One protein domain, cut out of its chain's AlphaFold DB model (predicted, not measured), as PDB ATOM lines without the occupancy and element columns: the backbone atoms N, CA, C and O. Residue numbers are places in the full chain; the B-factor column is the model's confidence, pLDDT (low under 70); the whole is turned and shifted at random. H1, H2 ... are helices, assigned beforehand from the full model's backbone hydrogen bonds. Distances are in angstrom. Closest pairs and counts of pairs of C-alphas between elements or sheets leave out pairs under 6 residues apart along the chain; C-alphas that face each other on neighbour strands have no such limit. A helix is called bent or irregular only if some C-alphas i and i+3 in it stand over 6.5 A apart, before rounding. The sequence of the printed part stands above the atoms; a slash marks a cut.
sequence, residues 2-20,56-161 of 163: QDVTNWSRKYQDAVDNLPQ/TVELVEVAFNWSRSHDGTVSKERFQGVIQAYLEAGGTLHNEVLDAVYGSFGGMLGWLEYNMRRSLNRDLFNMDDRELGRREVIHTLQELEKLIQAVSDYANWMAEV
ATOM      1  N   GLN A   2     -23.023  71.398 -31.378       64.19
ATOM      2  CA  GLN A   2     -22.275  72.130 -32.409       64.19
ATOM      3  C   GLN A   2     -23.088  73.298 -33.010       64.19
ATOM      4  O   GLN A   2     -22.524  74.359 -33.265       64.19
ATOM      5  N   ASP A   3     -24.412  73.145 -33.119       83.00
ATOM      6  CA  ASP A   3     -25.319  74.192 -33.619       83.00
ATOM      7  C   ASP A   3     -25.427  75.381 -32.660       83.00
ATOM      8  O   ASP A   3     -25.266  76.518 -33.083       83.00
ATOM      9  N   VAL A   4     -25.554  75.129 -31.351       86.81
ATOM     10  CA  VAL A   4     -25.596  76.185 -30.319       86.81
ATOM     11  C   VAL A   4     -24.325  77.033 -30.335       86.81
ATOM     12  O   VAL A   4     -24.403  78.260 -30.278       86.81
ATOM     13  N   THR A   5     -23.147  76.411 -30.468       89.44
ATOM     14  CA  THR A   5     -21.883  77.153 -30.616       89.44
ATOM     15  C   THR A   5     -21.867  77.996 -31.891       89.44
ATOM     16  O   THR A   5     -21.351  79.112 -31.876       89.44
ATOM     17  N   ASN A   6     -22.426  77.489 -32.994       92.44
ATOM     18  CA  ASN A   6     -22.504  78.234 -34.247       92.44
ATOM     19  C   ASN A   6     -23.454  79.437 -34.138       92.44
ATOM     20  O   ASN A   6     -23.069  80.542 -34.506       92.44
ATOM     21  N   TRP A   7     -24.651  79.250 -33.573       93.50
ATOM     22  CA  TRP A   7     -25.608  80.335 -33.328       93.50
ATOM     23  C   TRP A   7     -25.028  81.399 -32.397       93.50
ATOM     24  O   TRP A   7     -25.130  82.584 -32.689       93.50
ATOM     25  N   SER A   8     -24.336  80.977 -31.334       93.44
ATOM     26  CA  SER A   8     -23.664  81.895 -30.405       93.44
ATOM     27  C   SER A   8     -22.571  82.709 -31.097       93.44
ATOM     28  O   SER A   8     -22.433  83.895 -30.826       93.44
ATOM     29  N   ARG A   9     -21.815  82.099 -32.022       94.75
ATOM     30  CA  ARG A   9     -20.819  82.824 -32.821       94.75
ATOM     31  C   ARG A   9     -21.479  83.845 -33.742       94.75
ATOM     32  O   ARG A   9     -21.034  84.977 -33.775       94.75
ATOM     33  N   LYS A  10     -22.553  83.465 -34.444       94.75
ATOM     34  CA  LYS A  10     -23.302  84.387 -35.312       94.75
ATOM     35  C   LYS A  10     -23.864  85.577 -34.543       94.75
ATOM     36  O   LYS A  10     -23.743  86.702 -35.009       94.75
ATOM     37  N   TYR A  11     -24.423  85.320 -33.364       94.56
ATOM     38  CA  TYR A  11     -24.862  86.361 -32.444       94.56
ATOM     39  C   TYR A  11     -23.700  87.275 -32.024       94.56
ATOM     40  O   TYR A  11     -23.826  88.490 -32.121       94.56
ATOM     41  N   GLN A  12     -22.562  86.710 -31.608       94.38
ATOM     42  CA  GLN A  12     -21.405  87.504 -31.183       94.38
ATOM     43  C   GLN A  12     -20.847  88.366 -32.321       94.38
ATOM     44  O   GLN A  12     -20.653  89.562 -32.127       94.38
ATOM     45  N   ASP A  13     -20.650  87.781 -33.507       95.12
ATOM     46  CA  ASP A  13     -20.176  88.498 -34.696       95.12
ATOM     47  C   ASP A  13     -21.111  89.681 -35.015       95.12
ATOM     48  O   ASP A  13     -20.658  90.786 -35.299       95.12
ATOM     49  N   ALA A  14     -22.425  89.466 -34.915       93.88
ATOM     50  CA  ALA A  14     -23.419  90.501 -35.149       93.88
ATOM     51  C   ALA A  14     -23.387  91.617 -34.095       93.88
ATOM     52  O   ALA A  14     -23.439  92.794 -34.444       93.88
ATOM     53  N   VAL A  15     -23.262  91.271 -32.810       90.88
ATOM     54  CA  VAL A  15     -23.113  92.257 -31.726       90.88
ATOM     55  C   VAL A  15     -21.861  93.115 -31.921       90.88
ATOM     56  O   VAL A  15     -21.912  94.318 -31.670       90.88
ATOM     57  N   ASP A  16     -20.768  92.517 -32.399       92.25
ATOM     58  CA  ASP A  16     -19.511  93.224 -32.657       92.25
ATOM     59  C   ASP A  16     -19.607  94.151 -33.887       92.25
ATOM     60  O   ASP A  16     -18.968  95.207 -33.915       92.25
ATOM     61  N   ASN A  17     -20.421  93.786 -34.886       92.75
ATOM     62  CA  ASN A  17     -20.645  94.576 -36.103       92.75
ATOM     63  C   ASN A  17     -21.670  95.703 -35.920       92.75
ATOM     64  O   ASN A  17     -21.591  96.726 -36.607       92.75
ATOM     65  N   LEU A  18     -22.644  95.528 -35.022       90.88
ATOM     66  CA  LEU A  18     -23.691  96.517 -34.791       90.88
ATOM     67  C   LEU A  18     -23.102  97.803 -34.184       90.88
ATOM     68  O   LEU A  18     -22.302  97.758 -33.242       90.88
ATOM     69  N   PRO A  19     -23.522  98.987 -34.669       87.75
ATOM     70  CA  PRO A  19     -23.092 100.239 -34.073       87.75
ATOM     71  C   PRO A  19     -23.542 100.296 -32.610       87.75
ATOM     72  O   PRO A  19     -24.651  99.892 -32.269       87.75
ATOM     73  N   GLN A  20     -22.698 100.856 -31.741       85.25
ATOM     74  CA  GLN A  20     -22.973 101.001 -30.305       85.25
ATOM     75  C   GLN A  20     -24.025 102.095 -30.047       85.25
ATOM     76  O   GLN A  20     -23.735 103.176 -29.530       85.25
ATOM     77  N   THR A  56     -32.745  98.446 -33.649       92.75
ATOM     78  CA  THR A  56     -33.096  97.534 -34.749       92.75
ATOM     79  C   THR A  56     -33.189  96.081 -34.283       92.75
ATOM     80  O   THR A  56     -34.001  95.349 -34.827       92.75
ATOM     81  N   VAL A  57     -32.413  95.673 -33.269       93.31
ATOM     82  CA  VAL A  57     -32.499  94.311 -32.708       93.31
ATOM     83  C   VAL A  57     -33.834  94.138 -31.990       93.31
ATOM     84  O   VAL A  57     -34.559  93.197 -32.289       93.31
ATOM     85  N   GLU A  58     -34.199  95.096 -31.129       93.75
ATOM     86  CA  GLU A  58     -35.514  95.108 -30.474       93.75
ATOM     87  C   GLU A  58     -36.641  95.058 -31.507       93.75
ATOM     88  O   GLU A  58     -37.562  94.260 -31.384       93.75
ATOM     89  N   LEU A  59     -36.565  95.880 -32.557       94.38
ATOM     90  CA  LEU A  59     -37.595  95.908 -33.587       94.38
ATOM     91  C   LEU A  59     -37.774  94.548 -34.280       94.38
ATOM     92  O   LEU A  59     -38.913  94.171 -34.558       94.38
ATOM     93  N   VAL A  60     -36.690  93.804 -34.539       93.00
ATOM     94  CA  VAL A  60     -36.786  92.438 -35.084       93.00
ATOM     95  C   VAL A  60     -37.505  91.511 -34.103       93.00
ATOM     96  O   VAL A  60     -38.400  90.773 -34.519       93.00
ATOM     97  N   GLU A  61     -37.158  91.560 -32.813       91.88
ATOM     98  CA  GLU A  61     -37.802  90.743 -31.773       91.88
ATOM     99  C   GLU A  61     -39.306  91.049 -31.666       91.88
ATOM    100  O   GLU A  61     -40.132  90.132 -31.666       91.88
ATOM    101  N   VAL A  62     -39.681  92.333 -31.673       94.38
ATOM    102  CA  VAL A  62     -41.086  92.775 -31.677       94.38
ATOM    103  C   VAL A  62     -41.800  92.279 -32.933       94.38
ATOM    104  O   VAL A  62     -42.869  91.675 -32.842       94.38
ATOM    105  N   ALA A  63     -41.214  92.492 -34.114       94.38
ATOM    106  CA  ALA A  63     -41.817  92.075 -35.375       94.38
ATOM    107  C   ALA A  63     -42.040  90.561 -35.413       94.38
ATOM    108  O   ALA A  63     -43.114  90.119 -35.825       94.38
ATOM    109  N   PHE A  64     -41.084  89.768 -34.922       91.00
ATOM    110  CA  PHE A  64     -41.222  88.319 -34.797       91.00
ATOM    111  C   PHE A  64     -42.376  87.933 -33.861       91.00
ATOM    112  O   PHE A  64     -43.273  87.194 -34.269       91.00
ATOM    113  N   ASN A  65     -42.416  88.487 -32.646       90.06
ATOM    114  CA  ASN A  65     -43.443  88.151 -31.654       90.06
ATOM    115  C   ASN A  65     -44.864  88.497 -32.126       90.06
ATOM    116  O   ASN A  65     -45.795  87.727 -31.905       90.06
ATOM    117  N   TRP A  66     -45.037  89.616 -32.831       94.31
ATOM    118  CA  TRP A  66     -46.348  90.081 -33.306       94.31
ATOM    119  C   TRP A  66     -46.807  89.449 -34.624       94.31
ATOM    120  O   TRP A  66     -47.987  89.519 -34.982       94.31
ATOM    121  N   SER A  67     -45.895  88.822 -35.366       94.25
ATOM    122  CA  SER A  67     -46.206  88.164 -36.640       94.25
ATOM    123  C   SER A  67     -46.361  86.652 -36.530       94.25
ATOM    124  O   SER A  67     -46.851  86.018 -37.473       94.25
ATOM    125  N   ARG A  68     -45.995  86.078 -35.382       90.50
ATOM    126  CA  ARG A  68     -46.059  84.645 -35.118       90.50
ATOM    127  C   ARG A  68     -47.461  84.198 -34.706       90.50
ATOM    128  O   ARG A  68     -48.115  84.788 -33.851       90.50
ATOM    129  N   SER A  69     -47.929  83.130 -35.337       87.50
ATOM    130  CA  SER A  69     -49.191  82.461 -35.012       87.50
ATOM    131  C   SER A  69     -48.981  81.361 -33.967       87.50
ATOM    132  O   SER A  69     -47.853  80.969 -33.675       87.50
ATOM    133  N   HIS A  70     -50.072  80.830 -33.405       82.25
ATOM    134  CA  HIS A  70     -50.010  79.791 -32.365       82.25
ATOM    135  C   HIS A  70     -49.331  78.486 -32.830       82.25
ATOM    136  O   HIS A  70     -48.758  77.765 -32.022       82.25
ATOM    137  N   ASP A  71     -49.368  78.192 -34.132       83.12
ATOM    138  CA  ASP A  71     -48.671  77.058 -34.756       83.12
ATOM    139  C   ASP A  71     -47.171  77.326 -35.010       83.12
ATOM    140  O   ASP A  71     -46.444  76.452 -35.484       83.12
ATOM    141  N   GLY A  72     -46.700  78.531 -34.687       80.06
ATOM    142  CA  GLY A  72     -45.332  78.984 -34.885       80.06
ATOM    143  C   GLY A  72     -45.049  79.576 -36.266       80.06
ATOM    144  O   GLY A  72     -43.908  79.965 -36.507       80.06
ATOM    145  N   THR A  73     -46.044  79.681 -37.153       87.31
ATOM    146  CA  THR A  73     -45.875  80.278 -38.485       87.31
ATOM    147  C   THR A  73     -45.771  81.800 -38.386       87.31
ATOM    148  O   THR A  73     -46.591  82.446 -37.732       87.31
ATOM    149  N   VAL A  74     -44.783  82.382 -39.064       91.62
ATOM    150  CA  VAL A  74     -44.543  83.832 -39.101       91.62
ATOM    151  C   VAL A  74     -45.139  84.421 -40.381       91.62
ATOM    152  O   VAL A  74     -44.753  84.031 -41.483       91.62
ATOM    153  N   SER A  75     -46.089  85.352 -40.249       95.50
ATOM    154  CA  SER A  75     -46.686  86.065 -41.392       95.50
ATOM    155  C   SER A  75     -45.790  87.220 -41.828       95.50
ATOM    156  O   SER A  75     -45.559  88.155 -41.060       95.50
ATOM    157  N   LYS A  76     -45.355  87.187 -43.092       96.12
ATOM    158  CA  LYS A  76     -44.598  88.276 -43.718       96.12
ATOM    159  C   LYS A  76     -45.344  89.606 -43.623       96.12
ATOM    160  O   LYS A  76     -44.750  90.613 -43.254       96.12
ATOM    161  N   GLU A  77     -46.646  89.603 -43.896       97.25
ATOM    162  CA  GLU A  77     -47.477  90.809 -43.905       97.25
ATOM    163  C   GLU A  77     -47.533  91.461 -42.521       97.25
ATOM    164  O   GLU A  77     -47.375  92.673 -42.398       97.25
ATOM    165  N   ARG A  78     -47.717  90.662 -41.461       96.50
ATOM    166  CA  ARG A  78     -47.709  91.171 -40.080       96.50
ATOM    167  C   ARG A  78     -46.323  91.638 -39.662       96.50
ATOM    168  O   ARG A  78     -46.210  92.679 -39.024       96.50
ATOM    169  N   PHE A  79     -45.289  90.886 -40.037       96.12
ATOM    170  CA  PHE A  79     -43.903  91.230 -39.739       96.12
ATOM    171  C   PHE A  79     -43.566  92.599 -40.341       96.12
ATOM    172  O   PHE A  79     -43.184  93.516 -39.619       96.12
ATOM    173  N   GLN A  80     -43.809  92.773 -41.643       96.44
ATOM    174  CA  GLN A  80     -43.602  94.042 -42.343       96.44
ATOM    175  C   GLN A  80     -44.505  95.158 -41.803       96.44
ATOM    176  O   GLN A  80     -44.053  96.294 -41.698       96.44
ATOM    177  N   GLY A  81     -45.736  94.842 -41.388       96.94
ATOM    178  CA  GLY A  81     -46.644  95.802 -40.756       96.94
ATOM    179  C   GLY A  81     -46.077  96.428 -39.478       96.94
ATOM    180  O   GLY A  81     -46.211  97.634 -39.282       96.94
ATOM    181  N   VAL A  82     -45.385  95.646 -38.639       96.00
ATOM    182  CA  VAL A  82     -44.704  96.170 -37.439       96.00
ATOM    183  C   VAL A  82     -43.558  97.104 -37.822       96.00
ATOM    184  O   VAL A  82     -43.452  98.201 -37.272       96.00
ATOM    185  N   ILE A  83     -42.721  96.696 -38.782       95.38
ATOM    186  CA  ILE A  83     -41.599  97.518 -39.259       95.38
ATOM    187  C   ILE A  83     -42.112  98.847 -39.827       95.38
ATOM    188  O   ILE A  83     -41.605  99.909 -39.467       95.38
ATOM    189  N   GLN A  84     -43.151  98.792 -40.662       96.19
ATOM    190  CA  GLN A  84     -43.770  99.965 -41.272       96.19
ATOM    191  C   GLN A  84     -44.332 100.917 -40.210       96.19
ATOM    192  O   GLN A  84     -44.018 102.106 -40.231       96.19
ATOM    193  N   ALA A  85     -45.092 100.402 -39.239       95.31
ATOM    194  CA  ALA A  85     -45.658 101.218 -38.165       95.31
ATOM    195  C   ALA A  85     -44.572 101.904 -37.315       95.31
ATOM    196  O   ALA A  85     -44.724 103.061 -36.922       95.31
ATOM    197  N   TYR A  86     -43.453 101.218 -37.061       95.06
ATOM    198  CA  TYR A  86     -42.314 101.803 -36.352       95.06
ATOM    199  C   TYR A  86     -41.670 102.960 -37.133       95.06
ATOM    200  O   TYR A  86     -41.367 104.004 -36.553       95.06
ATOM    201  N   LEU A  87     -41.493 102.799 -38.448       93.94
ATOM    202  CA  LEU A  87     -40.957 103.849 -39.322       93.94
ATOM    203  C   LEU A  87     -41.904 105.054 -39.416       93.94
ATOM    204  O   LEU A  87     -41.462 106.196 -39.304       93.94
ATOM    205  N   GLU A  88     -43.209 104.814 -39.563       95.56
ATOM    206  CA  GLU A  88     -44.239 105.864 -39.598       95.56
ATOM    207  C   GLU A  88     -44.311 106.660 -38.289       95.56
ATOM    208  O   GLU A  88     -44.576 107.863 -38.306       95.56
ATOM    209  N   ALA A  89     -44.003 106.018 -37.158       94.62
ATOM    210  CA  ALA A  89     -43.873 106.670 -35.857       94.62
ATOM    211  C   ALA A  89     -42.572 107.491 -35.698       94.62
ATOM    212  O   ALA A  89     -42.343 108.078 -34.638       94.62
ATOM    213  N   GLY A  90     -41.722 107.556 -36.730       93.12
ATOM    214  CA  GLY A  90     -40.457 108.299 -36.735       93.12
ATOM    215  C   GLY A  90     -39.238 107.475 -36.315       93.12
ATOM    216  O   GLY A  90     -38.156 108.035 -36.122       93.12
ATOM    217  N   GLY A  91     -39.394 106.157 -36.163       91.06
ATOM    218  CA  GLY A  91     -38.285 105.241 -35.943       91.06
ATOM    219  C   GLY A  91     -37.353 105.165 -37.154       91.06
ATOM    220  O   GLY A  91     -37.738 105.434 -38.289       91.06
ATOM    221  N   THR A  92     -36.101 104.777 -36.921       87.81
ATOM    222  CA  THR A  92     -35.110 104.599 -37.991       87.81
ATOM    223  C   THR A  92     -34.567 103.184 -38.000       87.81
ATOM    224  O   THR A  92     -34.216 102.651 -36.944       87.81
ATOM    225  N   LEU A  93     -34.422 102.614 -39.193       83.88
ATOM    226  CA  LEU A  93     -33.636 101.407 -39.409       83.88
ATOM    227  C   LEU A  93     -32.164 101.764 -39.617       83.88
ATOM    228  O   LEU A  93     -31.819 102.844 -40.104       83.88
ATOM    229  N   HIS A  94     -31.288 100.858 -39.205       77.00
ATOM    230  CA  HIS A  94     -29.861 100.936 -39.488       77.00
ATOM    231  C   HIS A  94     -29.505  99.874 -40.535       77.00
ATOM    232  O   HIS A  94     -30.234  98.896 -40.698       77.00
ATOM    233  N   ASN A  95     -28.442 100.117 -41.304       69.88
ATOM    234  CA  ASN A  95     -28.142  99.358 -42.526       69.88
ATOM    235  C   ASN A  95     -27.692  97.914 -42.242       69.88
ATOM    236  O   ASN A  95     -27.609  97.096 -43.156       69.88
ATOM    237  N   GLU A  96     -27.440  97.580 -40.982       82.94
ATOM    238  CA  GLU A  96     -26.965  96.287 -40.506       82.94
ATOM    239  C   GLU A  96     -28.136  95.334 -40.190       82.94
ATOM    240  O   GLU A  96     -28.184  94.704 -39.138       82.94
ATOM    241  N   VAL A  97     -29.119  95.229 -41.093       87.69
ATOM    242  CA  VAL A  97     -30.336  94.421 -40.877       87.69
ATOM    243  C   VAL A  97     -30.020  92.948 -40.625       87.69
ATOM    244  O   VAL A  97     -30.613  92.336 -39.742       87.69
ATOM    245  N   LEU A  98     -29.063  92.377 -41.361       92.19
ATOM    246  CA  LEU A  98     -28.657  90.986 -41.159       92.19
ATOM    247  C   LEU A  98     -28.049  90.776 -39.764       92.19
ATOM    248  O   LEU A  98     -28.393  89.807 -39.089       92.19
ATOM    249  N   ASP A  99     -27.188  91.694 -39.320       93.50
ATOM    250  CA  ASP A  99     -26.628  91.652 -37.970       93.50
ATOM    251  C   ASP A  99     -27.719  91.904 -36.920       93.50
ATOM    252  O   ASP A  99     -27.718  91.263 -35.878       93.50
ATOM    253  N   ALA A 100     -28.720  92.745 -37.188       92.25
ATOM    254  CA  ALA A 100     -29.846  92.928 -36.274       92.25
ATOM    255  C   ALA A 100     -30.674  91.640 -36.101       92.25
ATOM    256  O   ALA A 100     -31.040  91.299 -34.975       92.25
ATOM    257  N   VAL A 101     -30.904  90.890 -37.186       92.81
ATOM    258  CA  VAL A 101     -31.586  89.585 -37.135       92.81
ATOM    259  C   VAL A 101     -30.745  88.537 -36.402       92.81
ATOM    260  O   VAL A 101     -31.288  87.755 -35.634       92.81
ATOM    261  N   TYR A 102     -29.422  88.511 -36.568       94.50
ATOM    262  CA  TYR A 102     -28.575  87.636 -35.745       94.50
ATOM    263  C   TYR A 102     -28.478  88.107 -34.289       94.50
ATOM    264  O   TYR A 102     -28.398  87.285 -33.378       94.50
ATOM    265  N   GLY A 103     -28.522  89.416 -34.050       92.56
ATOM    266  CA  GLY A 103     -28.531  90.027 -32.726       92.56
ATOM    267  C   GLY A 103     -29.748  89.612 -31.900       92.56
ATOM    268  O   GLY A 103     -29.611  89.380 -30.698       92.56
ATOM    269  N   SER A 104     -30.906  89.410 -32.543       90.69
ATOM    270  CA  SER A 104     -32.139  88.970 -31.871       90.69
ATOM    271  C   SER A 104     -32.063  87.539 -31.320       90.69
ATOM    272  O   SER A 104     -32.925  87.098 -30.564       90.69
ATOM    273  N   PHE A 105     -31.013  86.780 -31.657       91.88
ATOM    274  CA  PHE A 105     -30.791  85.453 -31.082       91.88
ATOM    275  C   PHE A 105     -30.411  85.550 -29.602       91.88
ATOM    276  O   PHE A 105     -30.581  84.573 -28.874       91.88
ATOM    277  N   GLY A 106     -29.907  86.703 -29.145       88.94
ATOM    278  CA  GLY A 106     -29.433  86.898 -27.777       88.94
ATOM    279  C   GLY A 106     -30.484  86.558 -26.721       88.94
ATOM    280  O   GLY A 106     -30.174  85.835 -25.772       88.94
ATOM    281  N   GLY A 107     -31.735  86.997 -26.913       83.69
ATOM    282  CA  GLY A 107     -32.840  86.673 -26.002       83.69
ATOM    283  C   GLY A 107     -33.086  85.164 -25.899       83.69
ATOM    284  O   GLY A 107     -33.125  84.603 -24.803       83.69
ATOM    285  N   MET A 108     -33.150  84.474 -27.041       88.75
ATOM    286  CA  MET A 108     -33.374  83.024 -27.096       88.75
ATOM    287  C   MET A 108     -32.183  82.216 -26.568       88.75
ATOM    288  O   MET A 108     -32.376  81.202 -25.901       88.75
ATOM    289  N   LEU A 109     -30.951  82.655 -26.835       92.94
ATOM    290  CA  LEU A 109     -29.736  82.022 -26.315       92.94
ATOM    291  C   LEU A 109     -29.630  82.189 -24.793       92.94
ATOM    292  O   LEU A 109     -29.290  81.227 -24.102       92.94
ATOM    293  N   GLY A 110     -29.987  83.361 -24.261       89.81
ATOM    294  CA  GLY A 110     -30.084  83.595 -22.819       89.81
ATOM    295  C   GLY A 110     -31.174  82.739 -22.165       89.81
ATOM    296  O   GLY A 110     -30.925  82.093 -21.145       89.81
ATOM    297  N   TRP A 111     -32.353  82.647 -22.791       89.50
ATOM    298  CA  TRP A 111     -33.443  81.778 -22.328       89.50
ATOM    299  C   TRP A 111     -33.049  80.297 -22.343       89.50
ATOM    300  O   TRP A 111     -33.360  79.546 -21.411       89.50
ATOM    301  N   LEU A 112     -32.308  79.876 -23.370       93.19
ATOM    302  CA  LEU A 112     -31.770  78.527 -23.477       93.19
ATOM    303  C   LEU A 112     -30.770  78.236 -22.350       93.19
ATOM    304  O   LEU A 112     -30.885  77.196 -21.699       93.19
ATOM    305  N   GLU A 113     -29.820  79.141 -22.091       92.38
ATOM    306  CA  GLU A 113     -28.848  78.991 -20.999       92.38
ATOM    307  C   GLU A 113     -29.560  78.860 -19.646       92.38
ATOM    308  O   GLU A 113     -29.297  77.917 -18.888       92.38
ATOM    309  N   TYR A 114     -30.505  79.763 -19.372       89.44
ATOM    310  CA  TYR A 114     -31.297  79.754 -18.148       89.44
ATOM    311  C   TYR A 114     -32.015  78.412 -17.950       89.44
ATOM    312  O   TYR A 114     -31.859  77.763 -16.910       89.44
ATOM    313  N   ASN A 115     -32.734  77.927 -18.967       91.50
ATOM    314  CA  ASN A 115     -33.486  76.677 -18.851       91.50
ATOM    315  C   ASN A 115     -32.589  75.430 -18.813       91.50
ATOM    316  O   ASN A 115     -32.941  74.441 -18.158       91.50
ATOM    317  N   MET A 116     -31.396  75.467 -19.420       91.38
ATOM    318  CA  MET A 116     -30.389  74.416 -19.235       91.38
ATOM    319  C   MET A 116     -29.912  74.352 -17.778       91.38
ATOM    320  O   MET A 116     -29.848  73.261 -17.204       91.38
ATOM    321  N   ARG A 117     -29.620  75.499 -17.151       89.56
ATOM    322  CA  ARG A 117     -29.204  75.563 -15.735       89.56
ATOM    323  C   ARG A 117     -30.315  75.080 -14.805       89.56
ATOM    324  O   ARG A 117     -30.061  74.216 -13.958       89.56
ATOM    325  N   ARG A 118     -31.547  75.536 -15.060       87.31
ATOM    326  CA  ARG A 118     -32.770  75.109 -14.365       87.31
ATOM    327  C   ARG A 118     -32.998  73.601 -14.431       87.31
ATOM    328  O   ARG A 118     -33.328  72.976 -13.428       87.31
ATOM    329  N   SER A 119     -32.733  72.989 -15.583       87.88
ATOM    330  CA  SER A 119     -32.871  71.538 -15.777       87.88
ATOM    331  C   SER A 119     -31.840  70.705 -14.999       87.88
ATOM    332  O   SER A 119     -32.092  69.536 -14.680       87.88
ATOM    333  N   LEU A 120     -30.666  71.278 -14.714       85.38
ATOM    334  CA  LEU A 120     -29.489  70.581 -14.181       85.38
ATOM    335  C   LEU A 120     -29.277  70.750 -12.664       85.38
ATOM    336  O   LEU A 120     -28.231  70.333 -12.170       85.38
ATOM    337  N   ASN A 121     -30.230  71.328 -11.920       72.12
ATOM    338  CA  ASN A 121     -30.086  71.651 -10.486       72.12
ATOM    339  C   ASN A 121     -28.874  72.546 -10.175       72.12
ATOM    340  O   ASN A 121     -28.266  72.428  -9.111       72.12
ATOM    341  N   ARG A 122     -28.483  73.424 -11.107       64.56
ATOM    342  CA  ARG A 122     -27.402  74.378 -10.831       64.56
ATOM    343  C   ARG A 122     -27.855  75.546  -9.954       64.56
ATOM    344  O   ARG A 122     -27.003  76.145  -9.309       64.56
ATOM    345  N   ASP A 123     -29.164  75.784  -9.860       66.12
ATOM    346  CA  ASP A 123     -29.780  76.758  -8.954       66.12
ATOM    347  C   ASP A 123     -30.916  76.101  -8.121       66.12
ATOM    348  O   ASP A 123     -31.243  74.926  -8.321       66.12
ATOM    349  N   LEU A 124     -31.478  76.825  -7.140       67.19
ATOM    350  CA  LEU A 124     -32.418  76.330  -6.108       67.19
ATOM    351  C   LEU A 124     -33.842  76.030  -6.646       67.19
ATOM    352  O   LEU A 124     -34.814  76.644  -6.211       67.19
ATOM    353  N   PHE A 125     -33.974  75.086  -7.579       73.50
ATOM    354  CA  PHE A 125     -35.238  74.739  -8.248       73.50
ATOM    355  C   PHE A 125     -35.895  73.454  -7.716       73.50
ATOM    356  O   PHE A 125     -35.213  72.521  -7.280       73.50
ATOM    357  N   ASN A 126     -37.230  73.382  -7.782       80.75
ATOM    358  CA  ASN A 126     -37.991  72.175  -7.428       80.75
ATOM    359  C   ASN A 126     -38.130  71.203  -8.627       80.75
ATOM    360  O   ASN A 126     -37.610  71.446  -9.713       80.75
ATOM    361  N   MET A 127     -38.801  70.058  -8.447       77.38
ATOM    362  CA  MET A 127     -38.955  69.075  -9.534       77.38
ATOM    363  C   MET A 127     -39.797  69.582 -10.715       77.38
ATOM    364  O   MET A 127     -39.450  69.279 -11.857       77.38
ATOM    365  N   ASP A 128     -40.843  70.366 -10.462       85.00
ATOM    366  CA  ASP A 128     -41.707  70.922 -11.511       85.00
ATOM    367  C   ASP A 128     -40.944  71.947 -12.359       85.00
ATOM    368  O   ASP A 128     -41.038  71.956 -13.589       85.00
ATOM    369  N   ASP A 129     -40.095  72.748 -11.711       83.94
ATOM    370  CA  ASP A 129     -39.193  73.691 -12.365       83.94
ATOM    371  C   ASP A 129     -38.207  72.991 -13.303       83.94
ATOM    372  O   ASP A 129     -37.911  73.501 -14.384       83.94
ATOM    373  N   ARG A 130     -37.704  71.813 -12.921       85.12
ATOM    374  CA  ARG A 130     -36.777  71.043 -13.762       85.12
ATOM    375  C   ARG A 130     -37.454  70.515 -15.013       85.12
ATOM    376  O   ARG A 130     -36.862  70.570 -16.089       85.12
ATOM    377  N   GLU A 131     -38.667  69.988 -14.874       88.00
ATOM    378  CA  GLU A 131     -39.417  69.476 -16.020       88.00
ATOM    379  C   GLU A 131     -39.827  70.618 -16.951       88.00
ATOM    380  O   GLU A 131     -39.696  70.505 -18.171       88.00
ATOM    381  N   LEU A 132     -40.222  71.765 -16.390       88.81
ATOM    382  CA  LEU A 132     -40.432  72.975 -17.174       88.81
ATOM    383  C   LEU A 132     -39.155  73.382 -17.919       88.81
ATOM    384  O   LEU A 132     -39.210  73.546 -19.135       88.81
ATOM    385  N   GLY A 133     -38.008  73.427 -17.237       90.19
ATOM    386  CA  GLY A 133     -36.718  73.697 -17.869       90.19
ATOM    387  C   GLY A 133     -36.411  72.746 -19.029       90.19
ATOM    388  O   GLY A 133     -36.016  73.201 -20.100       90.19
ATOM    389  N   ARG A 134     -36.644  71.433 -18.874       90.00
ATOM    390  CA  ARG A 134     -36.387  70.460 -19.953       90.00
ATOM    391  C   ARG A 134     -37.256  70.713 -21.180       90.00
ATOM    392  O   ARG A 134     -36.745  70.638 -22.298       90.00
ATOM    393  N   ARG A 135     -38.544  70.998 -20.976       92.81
ATOM    394  CA  ARG A 135     -39.479  71.309 -22.069       92.81
ATOM    395  C   ARG A 135     -39.069  72.590 -22.789       92.81
ATOM    396  O   ARG A 135     -38.974  72.581 -24.014       92.81
ATOM    397  N   GLU A 136     -38.736  73.634 -22.035       93.50
ATOM    398  CA  GLU A 136     -38.293  74.918 -22.588       93.50
ATOM    399  C   GLU A 136     -36.975  74.803 -23.355       93.50
ATOM    400  O   GLU A 136     -36.839  75.410 -24.414       93.50
ATOM    401  N   VAL A 137     -36.020  73.984 -22.897       94.12
ATOM    402  CA  VAL A 137     -34.787  73.712 -23.658       94.12
ATOM    403  C   VAL A 137     -35.116  73.118 -25.028       94.12
ATOM    404  O   VAL A 137     -34.597  73.594 -26.034       94.12
ATOM    405  N   ILE A 138     -35.973  72.094 -25.087       92.44
ATOM    406  CA  ILE A 138     -36.330  71.436 -26.356       92.44
ATOM    407  C   ILE A 138     -37.050  72.420 -27.282       92.44
ATOM    408  O   ILE A 138     -36.687  72.530 -28.451       92.44
ATOM    409  N   HIS A 139     -38.027  73.155 -26.751       90.44
ATOM    410  CA  HIS A 139     -38.782  74.144 -27.512       90.44
ATOM    411  C   HIS A 139     -37.871  75.256 -28.054       90.44
ATOM    412  O   HIS A 139     -37.878  75.541 -29.248       90.44
ATOM    413  N   THR A 140     -37.005  75.821 -27.211       91.38
ATOM    414  CA  THR A 140     -36.102  76.914 -27.606       91.38
ATOM    415  C   THR A 140     -35.092  76.472 -28.666       91.38
ATOM    416  O   THR A 140     -34.803  77.235 -29.584       91.38
ATOM    417  N   LEU A 141     -34.584  75.234 -28.593       92.69
ATOM    418  CA  LEU A 141     -33.706  74.679 -29.632       92.69
ATOM    419  C   LEU A 141     -34.417  74.572 -30.988       92.69
ATOM    420  O   LEU A 141     -33.851  74.977 -31.999       92.69
ATOM    421  N   GLN A 142     -35.657  74.076 -31.005       90.19
ATOM    422  CA  GLN A 142     -36.460  73.982 -32.231       90.19
ATOM    423  C   GLN A 142     -36.746  75.362 -32.829       90.19
ATOM    424  O   GLN A 142     -36.738  75.531 -34.045       90.19
ATOM    425  N   GLU A 143     -36.987  76.360 -31.982       87.31
ATOM    426  CA  GLU A 143     -37.220  77.726 -32.440       87.31
ATOM    427  C   GLU A 143     -35.949  78.385 -32.980       87.31
ATOM    428  O   GLU A 143     -36.002  79.015 -34.033       87.31
ATOM    429  N   LEU A 144     -34.790  78.170 -32.348       90.00
ATOM    430  CA  LEU A 144     -33.499  78.625 -32.882       90.00
ATOM    431  C   LEU A 144     -33.178  77.974 -34.239       90.00
ATOM    432  O   LEU A 144     -32.664  78.645 -35.134       90.00
ATOM    433  N   GLU A 145     -33.520  76.694 -34.424       90.62
ATOM    434  CA  GLU A 145     -33.378  75.989 -35.707       90.62
ATOM    435  C   GLU A 145     -34.275  76.559 -36.813       90.62
ATOM    436  O   GLU A 145     -33.855  76.638 -37.969       90.62
ATOM    437  N   LYS A 146     -35.500  76.975 -36.485       87.00
ATOM    438  CA  LYS A 146     -36.381  77.650 -37.449       87.00
ATOM    439  C   LYS A 146     -35.874  79.052 -37.761       87.00
ATOM    440  O   LYS A 146     -35.793  79.431 -38.928       87.00
ATOM    441  N   LEU A 147     -35.483  79.797 -36.727       85.94
ATOM    442  CA  LEU A 147     -35.001  81.164 -36.861       85.94
ATOM    443  C   LEU A 147     -33.761  81.223 -37.758       85.94
ATOM    444  O   LEU A 147     -33.733  82.028 -38.683       85.94
ATOM    445  N   ILE A 148     -32.782  80.325 -37.566       90.38
ATOM    446  CA  ILE A 148     -31.569  80.284 -38.401       90.38
ATOM    447  C   ILE A 148     -31.869  79.997 -39.880       90.38
ATOM    448  O   ILE A 148     -31.170  80.512 -40.751       90.38
ATOM    449  N   GLN A 149     -32.909  79.212 -40.177       89.69
ATOM    450  CA  GLN A 149     -33.336  78.935 -41.553       89.69
ATOM    451  C   GLN A 149     -34.044  80.137 -42.190       89.69
ATOM    452  O   GLN A 149     -33.945  80.322 -43.400       89.69
ATOM    453  N   ALA A 150     -34.708  80.964 -41.378       89.56
ATOM    454  CA  ALA A 150     -35.494  82.111 -41.823       89.56
ATOM    455  C   ALA A 150     -34.728  83.451 -41.820       89.56
ATOM    456  O   ALA A 150     -35.274  84.451 -42.279       89.56
ATOM    457  N   VAL A 151     -33.472  83.501 -41.344       92.44
ATOM    458  CA  VAL A 151     -32.687  84.752 -41.229       92.44
ATOM    459  C   VAL A 151     -32.678  85.556 -42.528       92.44
ATOM    460  O   VAL A 151     -32.931  86.761 -42.512       92.44
ATOM    461  N   SER A 152     -32.393  84.895 -43.653       92.31
ATOM    462  CA  SER A 152     -32.343  85.557 -44.959       92.31
ATOM    463  C   SER A 152     -33.702  86.124 -45.356       92.31
ATOM    464  O   SER A 152     -33.767  87.225 -45.896       92.31
ATOM    465  N   ASP A 153     -34.786  85.404 -45.061       93.50
ATOM    466  CA  ASP A 153     -36.139  85.859 -45.365       93.50
ATOM    467  C   ASP A 153     -36.487  87.092 -44.535       93.50
ATOM    468  O   ASP A 153     -36.922  88.091 -45.097       93.50
ATOM    469  N   TYR A 154     -36.209  87.085 -43.228       92.75
ATOM    470  CA  TYR A 154     -36.492  88.230 -42.356       92.75
ATOM    471  C   TYR A 154     -35.671  89.462 -42.735       92.75
ATOM    472  O   TYR A 154     -36.217  90.563 -42.805       92.75
ATOM    473  N   ALA A 155     -34.389  89.279 -43.064       92.25
ATOM    474  CA  ALA A 155     -33.555  90.371 -43.549       92.25
ATOM    475  C   ALA A 155     -34.088  90.955 -44.870       92.25
ATOM    476  O   ALA A 155     -34.171  92.176 -45.015       92.25
ATOM    477  N   ASN A 156     -34.517  90.098 -45.803       92.94
ATOM    478  CA  ASN A 156     -35.127  90.530 -47.062       92.94
ATOM    479  C   ASN A 156     -36.464  91.247 -46.832       92.94
ATOM    480  O   ASN A 156     -36.701  92.297 -47.419       92.94
ATOM    481  N   TRP A 157     -37.326  90.725 -45.957       94.69
ATOM    482  CA  TRP A 157     -38.621  91.343 -45.661       94.69
ATOM    483  C   TRP A 157     -38.461  92.725 -45.048       94.69
ATOM    484  O   TRP A 157     -39.240  93.613 -45.378       94.69
ATOM    485  N   MET A 158     -37.458  92.923 -44.190       92.12
ATOM    486  CA  MET A 158     -37.117  94.253 -43.695       92.12
ATOM    487  C   MET A 158     -36.637  95.154 -44.831       92.12
ATOM    488  O   MET A 158     -37.155  96.257 -44.966       92.12
ATOM    489  N   ALA A 159     -35.699  94.686 -45.663       89.50
ATOM    490  CA  ALA A 159     -35.159  95.457 -46.786       89.50
ATOM    491  C   ALA A 159     -36.242  95.930 -47.772       89.50
ATOM    492  O   ALA A 159     -36.162  97.041 -48.280       89.50
ATOM    493  N   GLU A 160     -37.283  95.128 -47.995       91.56
ATOM    494  CA  GLU A 160     -38.431  95.494 -48.835       91.56
ATOM    495  C   GLU A 160     -39.286  96.647 -48.274       91.56
ATOM    496  O   GLU A 160     -40.021  97.269 -49.035       91.56
ATOM    497  N   VAL A 161     -39.231  96.925 -46.964       88.25
ATOM    498  CA  VAL A 161     -40.065  97.959 -46.317       88.25
ATOM    499  C   VAL A 161     -39.420  99.347 -46.381       88.25
ATOM    500  O   VAL A 161     -40.134 100.344 -46.428       88.25
TER     501      VAL A 161
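AT A GLANCE: This is residues 2 to 20 and 56 to 161 of the 163 residues of an uncharacterized protein of Acidibacillus ferrooxidans (UniProt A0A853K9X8). What shape does the model make? A helical hairpin, H5 and H6a, makes one end of the longest axis, and a cluster of crossed helices, H2, H3, H4 and H6b, makes the other. H1 packs across H4 and residues 105 to 109 of H5, and the bend in H6 brings H6b into the cluster. What is it built of? The printed part has 125 residues with six named helices, H1 to H6 in order along the chain, and no named strand; the class is all helix. How large is it? It is compact, with a radius of gyration of the C-alphas of 15.9 A and spans of 48 by 32 by 25 A.

HOW THE PARTS SIT: What does the first helix meet? H1, residues 2 to 17, touches H4, residues 97 to 103, with residues 10 to 17 alone, at a steep tilt of 55 degrees, opposite ways; the closest C-alphas are those of Ala 14 and Asp 99, 4.4 A. It touches H5, residues 105 to 119, with residues 7 to 11 alone; the closest C-alphas are those of Tyr 11 and Phe 105, 6.2 A. Which helices come after the cut? H2, residues 56 to 67, touches H4 with residues 56 to 60 alone, about perpendicular at 83 degrees; the closest C-alphas are those of Val 57 and Ala 100, 4.7 A. It touches H3, residues 76 to 88, at a steep tilt of 46 degrees, with the C-alphas of Ser 67 and Arg 78 closest at 4.8 A. How does the last helix run? H6, residues 127 to 161, was assigned as one helix by its hydrogen bonds but is bent: C-alphas 149 and 152 are 7.5 A apart, and its arms H6a, residues 127 to 149, and H6b, residues 152 to 161, stand at a steep tilt of 67 degrees. H5 and H6a form a hairpin at a shallow tilt of 27 degrees, opposite ways, with the C-alphas of Ser 119 and Arg 130 closest at 4.4 A. H6b touches H4, closest at the C-alphas of Leu 98 and Ala 155, 5.5 A, and H3, closest at those of Gln 80 and Trp 157, 6.6 A, while H5 and H6b are apart. Are the helix backbones complete? Every O i to N i+4 pair is within hydrogen-bond range in H1, H2, H3, H4 and H5; in H6a it is 18 of 19 and in H6b 5 of 6.

IN THESE COORDINATES: Where does the first helix lie? H1 begins at C-alpha 2 (-22.275, 72.130, -32.409) and is 22.8 A long. How long are the others? H2 spans 16.2 A, H3 18.1 A, H4 9.4 A, H5 20.8 A, H6a 34.0 A and H6b 14.7 A. Where does the last arm end? H6b ends at C-alpha 161 (-40.065, 97.959, -46.317).

THE WHOLE: Is anything missing? Residues 21 to 55 are not printed, and C-alphas 20 and 56 are 11.6 A apart across the cut. Are the links long? Of the links that are printed whole, H4 to H5 is tight and H2 to H3, H3 to H4 and H5 to H6 are short. Where is confidence low? Residues 2, 95 and 122 to 124 are under 70, with a mean pLDDT of the printed part of 89.6.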